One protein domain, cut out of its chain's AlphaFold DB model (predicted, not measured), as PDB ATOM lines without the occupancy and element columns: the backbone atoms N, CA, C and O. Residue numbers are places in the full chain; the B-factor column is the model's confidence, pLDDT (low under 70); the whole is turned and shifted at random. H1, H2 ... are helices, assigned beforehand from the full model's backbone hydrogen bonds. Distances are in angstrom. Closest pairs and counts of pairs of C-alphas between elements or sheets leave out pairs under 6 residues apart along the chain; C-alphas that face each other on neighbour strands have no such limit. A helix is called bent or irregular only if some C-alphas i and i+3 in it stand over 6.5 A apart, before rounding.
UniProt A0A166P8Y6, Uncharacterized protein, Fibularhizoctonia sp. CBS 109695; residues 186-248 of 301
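This is residues 186 to 248 of the 301 residues of an uncharacterized protein of Fibularhizoctonia sp. CBS 109695 (UniProt A0A166P8Y6). A long helix, H2, and a short one, H1, follow each other along the longest axis of an open, elongated model, with a non-helical link between them; after H2 the chain folds back beside it and leads into a third, short helix, H3, set across H2. A tail without a named element, residues 235 to 248, then crosses the link between H1 and H2 and ends near the first printed residue. The printed part has 63 residues, with three named helices in the order H1, H2, H3 and no named strand, and its class is all helix. It is only just loose, close to compact, with a radius of gyration of the C-alphas of 13.2 A, and its C-alphas span 44 by 23 by 14 A along their three main axes.

The printed part begins at Pro 186, whose C-alpha is at (13.165, -26.139, -10.182). H1 holds residues 188 to 195, eight residues, and measures 10.5 A from first to last C-alpha; it begins with C-alpha 188 at (17.978, -30.696, -9.641). After six residues, H2 holds residues 202 to 218, from Tyr 202 to Ala 218. It is the longest helix, with 17 residues and 24.8 A from first to last C-alpha, and it runs from C-alpha 202 at (10.987, -18.453, -22.418) to C-alpha 218 at (11.726, -10.654, -45.990). Nine residues later, H3 holds residues 228 to 234, from Arg 228 to Trp 234, seven residues and 10.0 A from first to last C-alpha; it ends with C-alpha 234 at (20.326, -20.997, -33.765). No helix is bent or irregular. Residues 235 to 248, 14 residues after H3, hold no named element, and C-alpha 248 is at (8.335, -22.517, -13.699).

H1 touches no helix. H1 and H2 are apart, with no C-alpha of the one within 8 A of the other, and they are joined by a short link of six residues. H1 and H3 are apart too. H2 and H3 are close but not clearly touching, with 2 pairs of C-alphas within 8 A. Their closest C-alphas are those of Val 208 and Gly 231, 6.6 A apart. The lines of H2 and H3 are about perpendicular, at 87 degrees, and their centres are 11.9 A apart. The link from H2 to H3 is short as well, with nine residues. There are no hairpins among the three helices. In the backbones of H1, H2 and H3, every pair of O of residue i and N of residue i+4 is within hydrogen-bond range.

The outline is elongated. The two C-alphas farthest apart in the domain are those of Ala 188, in H1, and Arg 220, in the link after H2, at 43.9 A. The first and last printed C-alphas, those of Pro 186 and Tyr 248, are 7.0 A apart. The C-alphas of residues 235 to 248 lie 6 to 16 A from the mean of all C-alphas. The printed residues run from 186 to 248 without a cut, within a full chain of 301 residues. Neither of the two links between helices is long. The mean pLDDT of the printed part is 80.8, with 95 for H2, 85 for H3 and 84 for H1. Confidence is low, under 70, in 12 residues, namely residues 237 to 248, which lie in the stretch after H3.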
ATOM      1  N   PRO A 186      13.197 -25.012  -9.257       77.00
ATOM      2  CA  PRO A 186      13.165 -26.139 -10.182       77.00
ATOM      3  C   PRO A 186      13.974 -27.317  -9.626       77.00
ATOM      4  O   PRO A 186      14.975 -27.132  -8.935       77.00
ATOM      5  N   SER A 187      13.556 -28.540  -9.956       80.62
ATOM      6  CA  SER A 187      14.257 -29.743  -9.503       80.62
ATOM      7  C   SER A 187      15.711 -29.786  -9.994       80.62
ATOM      8  O   SER A 187      16.063 -29.191 -11.021       80.62
ATOM      9  N   ALA A 188      16.565 -30.530  -9.283       82.25
ATOM     10  CA  ALA A 188      17.978 -30.696  -9.641       82.25
ATOM     11  C   ALA A 188      18.153 -31.164 -11.097       82.25
ATOM     12  O   ALA A 188      18.963 -30.605 -11.832       82.25
ATOM     13  N   LYS A 189      17.301 -32.093 -11.552       83.38
ATOM     14  CA  LYS A 189      17.278 -32.577 -12.937       83.38
ATOM     15  C   LYS A 189      17.003 -31.465 -13.952       83.38
ATOM     16  O   LYS A 189      17.671 -31.384 -14.973       83.38
ATOM     17  N   ILE A 190      16.030 -30.590 -13.690       83.12
ATOM     18  CA  ILE A 190      15.730 -29.467 -14.595       83.12
ATOM     19  C   ILE A 190      16.898 -28.481 -14.621       83.12
ATOM     20  O   ILE A 190      17.221 -27.944 -15.677       83.12
ATOM     21  N   THR A 191      17.551 -28.274 -13.479       85.81
ATOM     22  CA  THR A 191      18.724 -27.401 -13.365       85.81
ATOM     23  C   THR A 191      19.916 -27.945 -14.162       85.81
ATOM     24  O   THR A 191      20.551 -27.197 -14.904       85.81
ATOM     25  N   GLU A 192      20.182 -29.250 -14.082       87.50
ATOM     26  CA  GLU A 192      21.212 -29.936 -14.871       87.50
ATOM     27  C   GLU A 192      20.920 -29.866 -16.380       87.50
ATOM     28  O   GLU A 192      21.790 -29.510 -17.175       87.50
ATOM     29  N   GLU A 193      19.679 -30.133 -16.789       83.88
ATOM     30  CA  GLU A 193      19.270 -30.081 -18.198       83.88
ATOM     31  C   GLU A 193      19.276 -28.652 -18.763       83.88
ATOM     32  O   GLU A 193      19.570 -28.436 -19.943       83.88
ATOM     33  N   LEU A 194      19.002 -27.652 -17.923       85.38
ATOM     34  CA  LEU A 194      19.173 -26.248 -18.276       85.38
ATOM     35  C   LEU A 194      20.655 -25.914 -18.492       85.38
ATOM     36  O   LEU A 194      20.986 -25.271 -19.486       85.38
ATOM     37  N   ALA A 195      21.548 -26.395 -17.617       84.56
ATOM     38  CA  ALA A 195      22.995 -26.221 -17.765       84.56
ATOM     39  C   ALA A 195      23.546 -26.909 -19.028       84.56
ATOM     40  O   ALA A 195      24.460 -26.394 -19.666       84.56
ATOM     41  N   ARG A 196      22.948 -28.035 -19.437       84.50
ATOM     42  CA  ARG A 196      23.253 -28.735 -20.698       84.50
ATOM     43  C   ARG A 196      22.677 -28.061 -21.949       84.50
ATOM     44  O   ARG A 196      22.956 -28.508 -23.060       84.50
ATOM     45  N   GLY A 197      21.850 -27.023 -21.804       81.50
ATOM     46  CA  GLY A 197      21.159 -26.382 -22.928       81.50
ATOM     47  C   GLY A 197      20.077 -27.258 -23.577       81.50
ATOM     48  O   GLY A 197      19.675 -27.001 -24.713       81.50
ATOM     49  N   ALA A 198      19.601 -28.292 -22.877       82.31
ATOM     50  CA  ALA A 198      18.546 -29.186 -23.352       82.31
ATOM     51  C   ALA A 198      17.137 -28.589 -23.154       82.31
ATOM     52  O   ALA A 198      16.202 -28.925 -23.888       82.31
ATOM     53  N   VAL A 199      16.987 -27.659 -22.202       85.19
ATOM     54  CA  VAL A 199      15.732 -26.946 -21.914       85.19
ATOM     55  C   VAL A 199      15.696 -25.604 -22.643       85.19
ATOM     56  O   VAL A 199      16.605 -24.785 -22.527       85.19
ATOM     57  N   THR A 200      14.608 -25.338 -23.370       86.62
ATOM     58  CA  THR A 200      14.370 -24.021 -23.980       86.62
ATOM     59  C   THR A 200      13.651 -23.117 -22.986       86.62
ATOM     60  O   THR A 200      12.497 -23.362 -22.641       86.62
ATOM     61  N   THR A 201      14.322 -22.060 -22.538       89.38
ATOM     62  CA  THR A 201      13.708 -21.037 -21.682       89.38
ATOM     63  C   THR A 201      12.748 -20.156 -22.477       89.38
ATOM     64  O   THR A 201      12.837 -20.060 -23.703       89.38
ATOM     65  N   TYR A 202      11.863 -19.438 -21.780       88.81
ATOM     66  CA  TYR A 202      10.987 -18.453 -22.418       88.81
ATOM     67  C   TYR A 202      11.775 -17.385 -23.193       88.81
ATOM     68  O   TYR A 202      11.396 -17.028 -24.304       88.81
ATOM     69  N   ALA A 203      12.907 -16.924 -22.650       90.62
ATOM     70  CA  ALA A 203      13.787 -15.979 -23.334       90.62
ATOM     71  C   ALA A 203      14.369 -16.571 -24.630       90.62
ATOM     72  O   ALA A 203      14.336 -15.914 -25.669       90.62
ATOM     73  N   GLY A 204      14.822 -17.832 -24.598       90.62
ATOM     74  CA  GLY A 204      15.269 -18.544 -25.798       90.62
ATOM     75  C   GLY A 204      14.149 -18.694 -26.832       90.62
ATOM     76  O   GLY A 204      14.343 -18.406 -28.011       90.62
ATOM     77  N   TRP A 205      12.940 -19.054 -26.400       92.69
ATOM     78  CA  TRP A 205      11.777 -19.116 -27.287       92.69
ATOM     79  C   TRP A 205      11.422 -17.748 -27.895       92.69
ATOM     80  O   TRP A 205      11.179 -17.663 -29.097       92.69
ATOM     81  N   LYS A 206      11.449 -16.660 -27.112       94.50
ATOM     82  CA  LYS A 206      11.221 -15.295 -27.617       94.50
ATOM     83  C   LYS A 206      12.261 -14.875 -28.645       94.50
ATOM     84  O   LYS A 206      11.907 -14.215 -29.616       94.50
ATOM     85  N   ALA A 207      13.517 -15.263 -28.453       93.69
ATOM     86  CA  ALA A 207      14.568 -15.014 -29.425       93.69
ATOM     87  C   ALA A 207      14.247 -15.732 -30.757       93.69
ATOM     88  O   ALA A 207      14.287 -15.107 -31.816       93.69
ATOM     89  N   VAL A 208      13.829 -17.005 -30.699       94.00
ATOM     90  CA  VAL A 208      13.402 -17.780 -31.881       94.00
ATOM     91  C   VAL A 208      12.216 -17.111 -32.582       94.00
ATOM     92  O   VAL A 208      12.244 -16.962 -33.798       94.00
ATOM     93  N   ASP A 209      11.205 -16.669 -31.829       94.94
ATOM     94  CA  ASP A 209      10.023 -15.964 -32.349       94.94
ATOM     95  C   ASP A 209      10.403 -14.688 -33.124       94.94
ATOM     96  O   ASP A 209       9.934 -14.489 -34.244       94.94
ATOM     97  N   VAL A 210      11.311 -13.866 -32.582       96.56
ATOM     98  CA  VAL A 210      11.819 -12.656 -33.259       96.56
ATOM     99  C   VAL A 210      12.497 -13.000 -34.588       96.56
ATOM    100  O   VAL A 210      12.233 -12.353 -35.603       96.56
ATOM    101  N   GLU A 211      13.336 -14.033 -34.602       95.69
ATOM    102  CA  GLU A 211      14.027 -14.478 -35.813       95.69
ATOM    103  C   GLU A 211      13.052 -15.037 -36.863       95.69
ATOM    104  O   GLU A 211      13.167 -14.728 -38.048       95.69
ATOM    105  N   GLU A 212      12.064 -15.842 -36.462       96.50
ATOM    106  CA  GLU A 212      11.032 -16.344 -37.379       96.50
ATOM    107  C   GLU A 212      10.240 -15.199 -38.026       96.50
ATOM    108  O   GLU A 212       9.974 -15.239 -39.231       96.50
ATOM    109  N   VAL A 213       9.892 -14.165 -37.255       97.50
ATOM    110  CA  VAL A 213       9.212 -12.965 -37.763       97.50
ATOM    111  C   VAL A 213      10.109 -12.194 -38.732       97.50
ATOM    112  O   VAL A 213       9.665 -11.855 -39.829       97.50
ATOM    113  N   ALA A 214      11.383 -11.971 -38.393       96.75
ATOM    114  CA  ALA A 214      12.331 -11.269 -39.263       96.75
ATOM    115  C   ALA A 214      12.506 -11.973 -40.622       96.75
ATOM    116  O   ALA A 214      12.451 -11.339 -41.678       96.75
ATOM    117  N   ARG A 215      12.633 -13.306 -40.614       95.31
ATOM    118  CA  ARG A 215      12.668 -14.125 -41.837       95.31
ATOM    119  C   ARG A 215      11.370 -14.021 -42.639       95.31
ATOM    120  O   ARG A 215      11.411 -13.939 -43.865       95.31
ATOM    121  N   GLY A 216      10.228 -14.039 -41.952       97.69
ATOM    122  CA  GLY A 216       8.914 -13.898 -42.574       97.69
ATOM    123  C   GLY A 216       8.755 -12.558 -43.281       97.69
ATOM    124  O   GLY A 216       8.311 -12.526 -44.429       97.69
ATOM    125  N   ALA A 217       9.198 -11.468 -42.650       97.06
ATOM    126  CA  ALA A 217       9.111 -10.120 -43.199       97.06
ATOM    127  C   ALA A 217       9.824  -9.995 -44.557       97.06
ATOM    128  O   ALA A 217       9.261  -9.420 -45.491       97.06
ATOM    129  N   ALA A 218      11.000 -10.615 -44.714       95.06
ATOM    130  CA  ALA A 218      11.726 -10.654 -45.990       95.06
ATOM    131  C   ALA A 218      10.935 -11.342 -47.122       95.06
ATOM    132  O   ALA A 218      11.125 -11.030 -48.296       95.06
ATOM    133  N   LEU A 219      10.017 -12.246 -46.770       96.44
ATOM    134  CA  LEU A 219       9.152 -12.987 -47.692       96.44
ATOM    135  C   LEU A 219       7.714 -12.448 -47.736       96.44
ATOM    136  O   LEU A 219       6.858 -13.065 -48.369       96.44
ATOM    137  N   ARG A 220       7.423 -11.321 -47.067       97.19
ATOM    138  CA  ARG A 220       6.061 -10.777 -46.887       97.19
ATOM    139  C   ARG A 220       5.091 -11.773 -46.234       97.19
ATOM    140  O   ARG A 220       3.909 -11.824 -46.568       97.19
ATOM    141  N   LYS A 221       5.601 -12.570 -45.299       97.88
ATOM    142  CA  LYS A 221       4.842 -13.485 -44.438       97.88
ATOM    143  C   LYS A 221       4.845 -12.946 -43.009       97.88
ATOM    144  O   LYS A 221       5.771 -12.243 -42.623       97.88
ATOM    145  N   GLU A 222       3.852 -13.329 -42.206       97.00
ATOM    146  CA  GLU A 222       3.840 -13.018 -40.764       97.00
ATOM    147  C   GLU A 222       5.102 -13.558 -40.068       97.00
ATOM    148  O   GLU A 222       5.712 -12.884 -39.244       97.00
ATOM    149  N   ARG A 223       5.504 -14.781 -40.431       97.38
ATOM    150  CA  ARG A 223       6.692 -15.471 -39.923       97.38
ATOM    151  C   ARG A 223       7.116 -16.594 -40.866       97.38
ATOM    152  O   ARG A 223       6.293 -17.143 -41.602       97.38
ATOM    153  N   GLU A 224       8.385 -16.972 -40.795       97.38
ATOM    154  CA  GLU A 224       8.942 -18.166 -41.430       97.38
ATOM    155  C   GLU A 224       9.427 -19.135 -40.345       97.38
ATOM    156  O   GLU A 224      10.485 -18.933 -39.745       97.38
ATOM    157  N   ARG A 225       8.624 -20.175 -40.074       95.62
ATOM    158  CA  ARG A 225       8.856 -21.106 -38.959       95.62
ATOM    159  C   ARG A 225      10.127 -21.928 -39.144       95.62
ATOM    160  O   ARG A 225      10.372 -22.499 -40.206       95.62
ATOM    161  N   MET A 226      10.904 -22.066 -38.077       92.75
ATOM    162  CA  MET A 226      12.107 -22.882 -38.050       92.75
ATOM    163  C   MET A 226      11.790 -24.296 -37.570       92.75
ATOM    164  O   MET A 226      11.200 -24.512 -36.514       92.75
ATOM    165  N   GLY A 227      12.246 -25.299 -38.323       89.56
ATOM    166  CA  GLY A 227      12.227 -26.678 -37.842       89.56
ATOM    167  C   GLY A 227      13.067 -26.838 -36.566       89.56
ATOM    168  O   GLY A 227      14.079 -26.158 -36.389       89.56
ATOM    169  N   ARG A 228      12.691 -27.791 -35.703       81.88
ATOM    170  CA  ARG A 228      13.309 -28.051 -34.384       81.88
ATOM    171  C   ARG A 228      14.841 -28.004 -34.377       81.88
ATOM    172  O   ARG A 228      15.431 -27.282 -33.579       81.88
ATOM    173  N   ARG A 229      15.491 -28.769 -35.267       85.62
ATOM    174  CA  ARG A 229      16.965 -28.858 -35.343       85.62
ATOM    175  C   ARG A 229      17.602 -27.492 -35.599       85.62
ATOM    176  O   ARG A 229      18.619 -27.156 -35.006       85.62
ATOM    177  N   ARG A 230      16.975 -26.705 -36.470       87.56
ATOM    178  CA  ARG A 230      17.448 -25.379 -36.858       87.56
ATOM    179  C   ARG A 230      17.243 -24.356 -35.748       87.56
ATOM    180  O   ARG A 230      18.165 -23.602 -35.474       87.56
ATOM    181  N   GLY A 231      16.084 -24.378 -35.086       87.31
ATOM    182  CA  GLY A 231      15.814 -23.515 -33.933       87.31
ATOM    183  C   GLY A 231      16.821 -23.732 -32.800       87.31
ATOM    184  O   GLY A 231      17.354 -22.768 -32.263       87.31
ATOM    185  N   ARG A 232      17.170 -24.991 -32.499       82.44
ATOM    186  CA  ARG A 232      18.189 -25.300 -31.480       82.44
ATOM    187  C   ARG A 232      19.596 -24.881 -31.872       82.44
ATOM    188  O   ARG A 232      20.268 -24.246 -31.072       82.44
ATOM    189  N   SER A 233      20.008 -25.171 -33.104       85.56
ATOM    190  CA  SER A 233      21.306 -24.713 -33.609       85.56
ATOM    191  C   SER A 233      21.431 -23.187 -33.566       85.56
ATOM    192  O   SER A 233      22.501 -22.685 -33.250       85.56
ATOM    193  N   TRP A 234      20.345 -22.457 -33.835       85.94
ATOM    194  CA  TRP A 234      20.326 -20.997 -33.765       85.94
ATOM    195  C   TRP A 234      20.469 -20.466 -32.331       85.94
ATOM    196  O   TRP A 234      21.170 -19.484 -32.113       85.94
ATOM    197  N   LEU A 235      19.881 -21.156 -31.350       85.31
ATOM    198  CA  LEU A 235      20.075 -20.870 -29.924       85.31
ATOM    199  C   LEU A 235      21.440 -21.325 -29.375       85.31
ATOM    200  O   LEU A 235      21.719 -21.095 -28.203       85.31
ATOM    201  N   GLY A 236      22.274 -21.994 -30.181       77.31
ATOM    202  CA  GLY A 236      23.538 -22.583 -29.727       77.31
ATOM    203  C   GLY A 236      23.379 -23.869 -28.901       77.31
ATOM    204  O   GLY A 236      24.324 -24.281 -28.236       77.31
ATOM    205  N   GLY A 237      22.202 -24.505 -28.924       62.00
ATOM    206  CA  GLY A 237      21.919 -25.741 -28.186       62.00
ATOM    207  C   GLY A 237      22.403 -27.009 -28.901       62.00
ATOM    208  O   GLY A 237      22.420 -27.076 -30.135       62.00
ATOM    209  N   ALA A 238      22.746 -28.042 -28.124       52.81
ATOM    210  CA  ALA A 238      23.129 -29.357 -28.638       52.81
ATOM    211  C   ALA A 238      21.985 -30.022 -29.436       52.81
ATOM    212  O   ALA A 238      20.794 -29.822 -29.181       52.81
ATOM    213  N   VAL A 239      22.348 -30.808 -30.455       51.47
ATOM    214  CA  VAL A 239      21.398 -31.376 -31.432       51.47
ATOM    215  C   VAL A 239      20.570 -32.534 -30.844       51.47
ATOM    216  O   VAL A 239      19.456 -32.793 -31.318       51.47
ATOM    217  N   GLU A 240      21.042 -33.168 -29.771       42.91
ATOM    218  CA  GLU A 240      20.437 -34.356 -29.161       42.91
ATOM    219  C   GLU A 240      19.701 -34.027 -27.853       42.91
ATOM    220  O   GLU A 240      20.233 -33.352 -26.981       42.91
ATOM    221  N   GLY A 241      18.447 -34.480 -27.732       45.78
ATOM    222  CA  GLY A 241      17.629 -34.323 -26.519       45.78
ATOM    223  C   GLY A 241      16.152 -34.028 -26.805       45.78
ATOM    224  O   GLY A 241      15.830 -33.177 -27.648       45.78
ATOM    225  N   GLY A 242      15.248 -34.767 -26.148       45.34
ATOM    226  CA  GLY A 242      13.781 -34.624 -26.191       45.34
ATOM    227  C   GLY A 242      13.281 -33.246 -25.736       45.34
ATOM    228  O   GLY A 242      14.053 -32.442 -25.227       45.34
ATOM    229  N   TRP A 243      12.008 -32.920 -25.982       43.44
ATOM    230  CA  TRP A 243      11.414 -31.702 -25.421       43.44
ATOM    231  C   TRP A 243      11.052 -31.945 -23.955       43.44
ATOM    232  O   TRP A 243      10.235 -32.815 -23.673       43.44
ATOM    233  N   VAL A 244      11.589 -31.133 -23.047       37.44
ATOM    234  CA  VAL A 244      10.958 -30.867 -21.752       37.44
ATOM    235  C   VAL A 244      10.643 -29.379 -21.736       37.44
ATOM    236  O   VAL A 244      11.537 -28.542 -21.642       37.44
ATOM    237  N   VAL A 245       9.367 -29.040 -21.906       38.31
ATOM    238  CA  VAL A 245       8.888 -27.675 -21.679       38.31
ATOM    239  C   VAL A 245       8.542 -27.596 -20.201       38.31
ATOM    240  O   VAL A 245       7.522 -28.130 -19.775       38.31
ATOM    241  N   SER A 246       9.414 -26.979 -19.410       35.00
ATOM    242  CA  SER A 246       9.135 -26.702 -18.007       35.00
ATOM    243  C   SER A 246       8.725 -25.240 -17.861       35.00
ATOM    244  O   SER A 246       9.514 -24.334 -18.133       35.00
ATOM    245  N   TRP A 247       7.477 -25.012 -17.458       31.75
ATOM    246  CA  TRP A 247       6.994 -23.699 -17.044       31.75
ATOM    247  C   TRP A 247       7.140 -23.594 -15.525       31.75
ATOM    248  O   TRP A 247       6.230 -23.958 -14.792       31.75
ATOM    249  N   TYR A 248       8.274 -23.082 -15.047       34.12
ATOM    250  CA  TYR A 248       8.335 -22.517 -13.699       34.12
ATOM    251  C   TYR A 248       8.022 -21.027 -13.801       34.12
ATOM    252  O   TYR A 248       8.884 -20.205 -14.112       34.12
TER     253      TYR A 248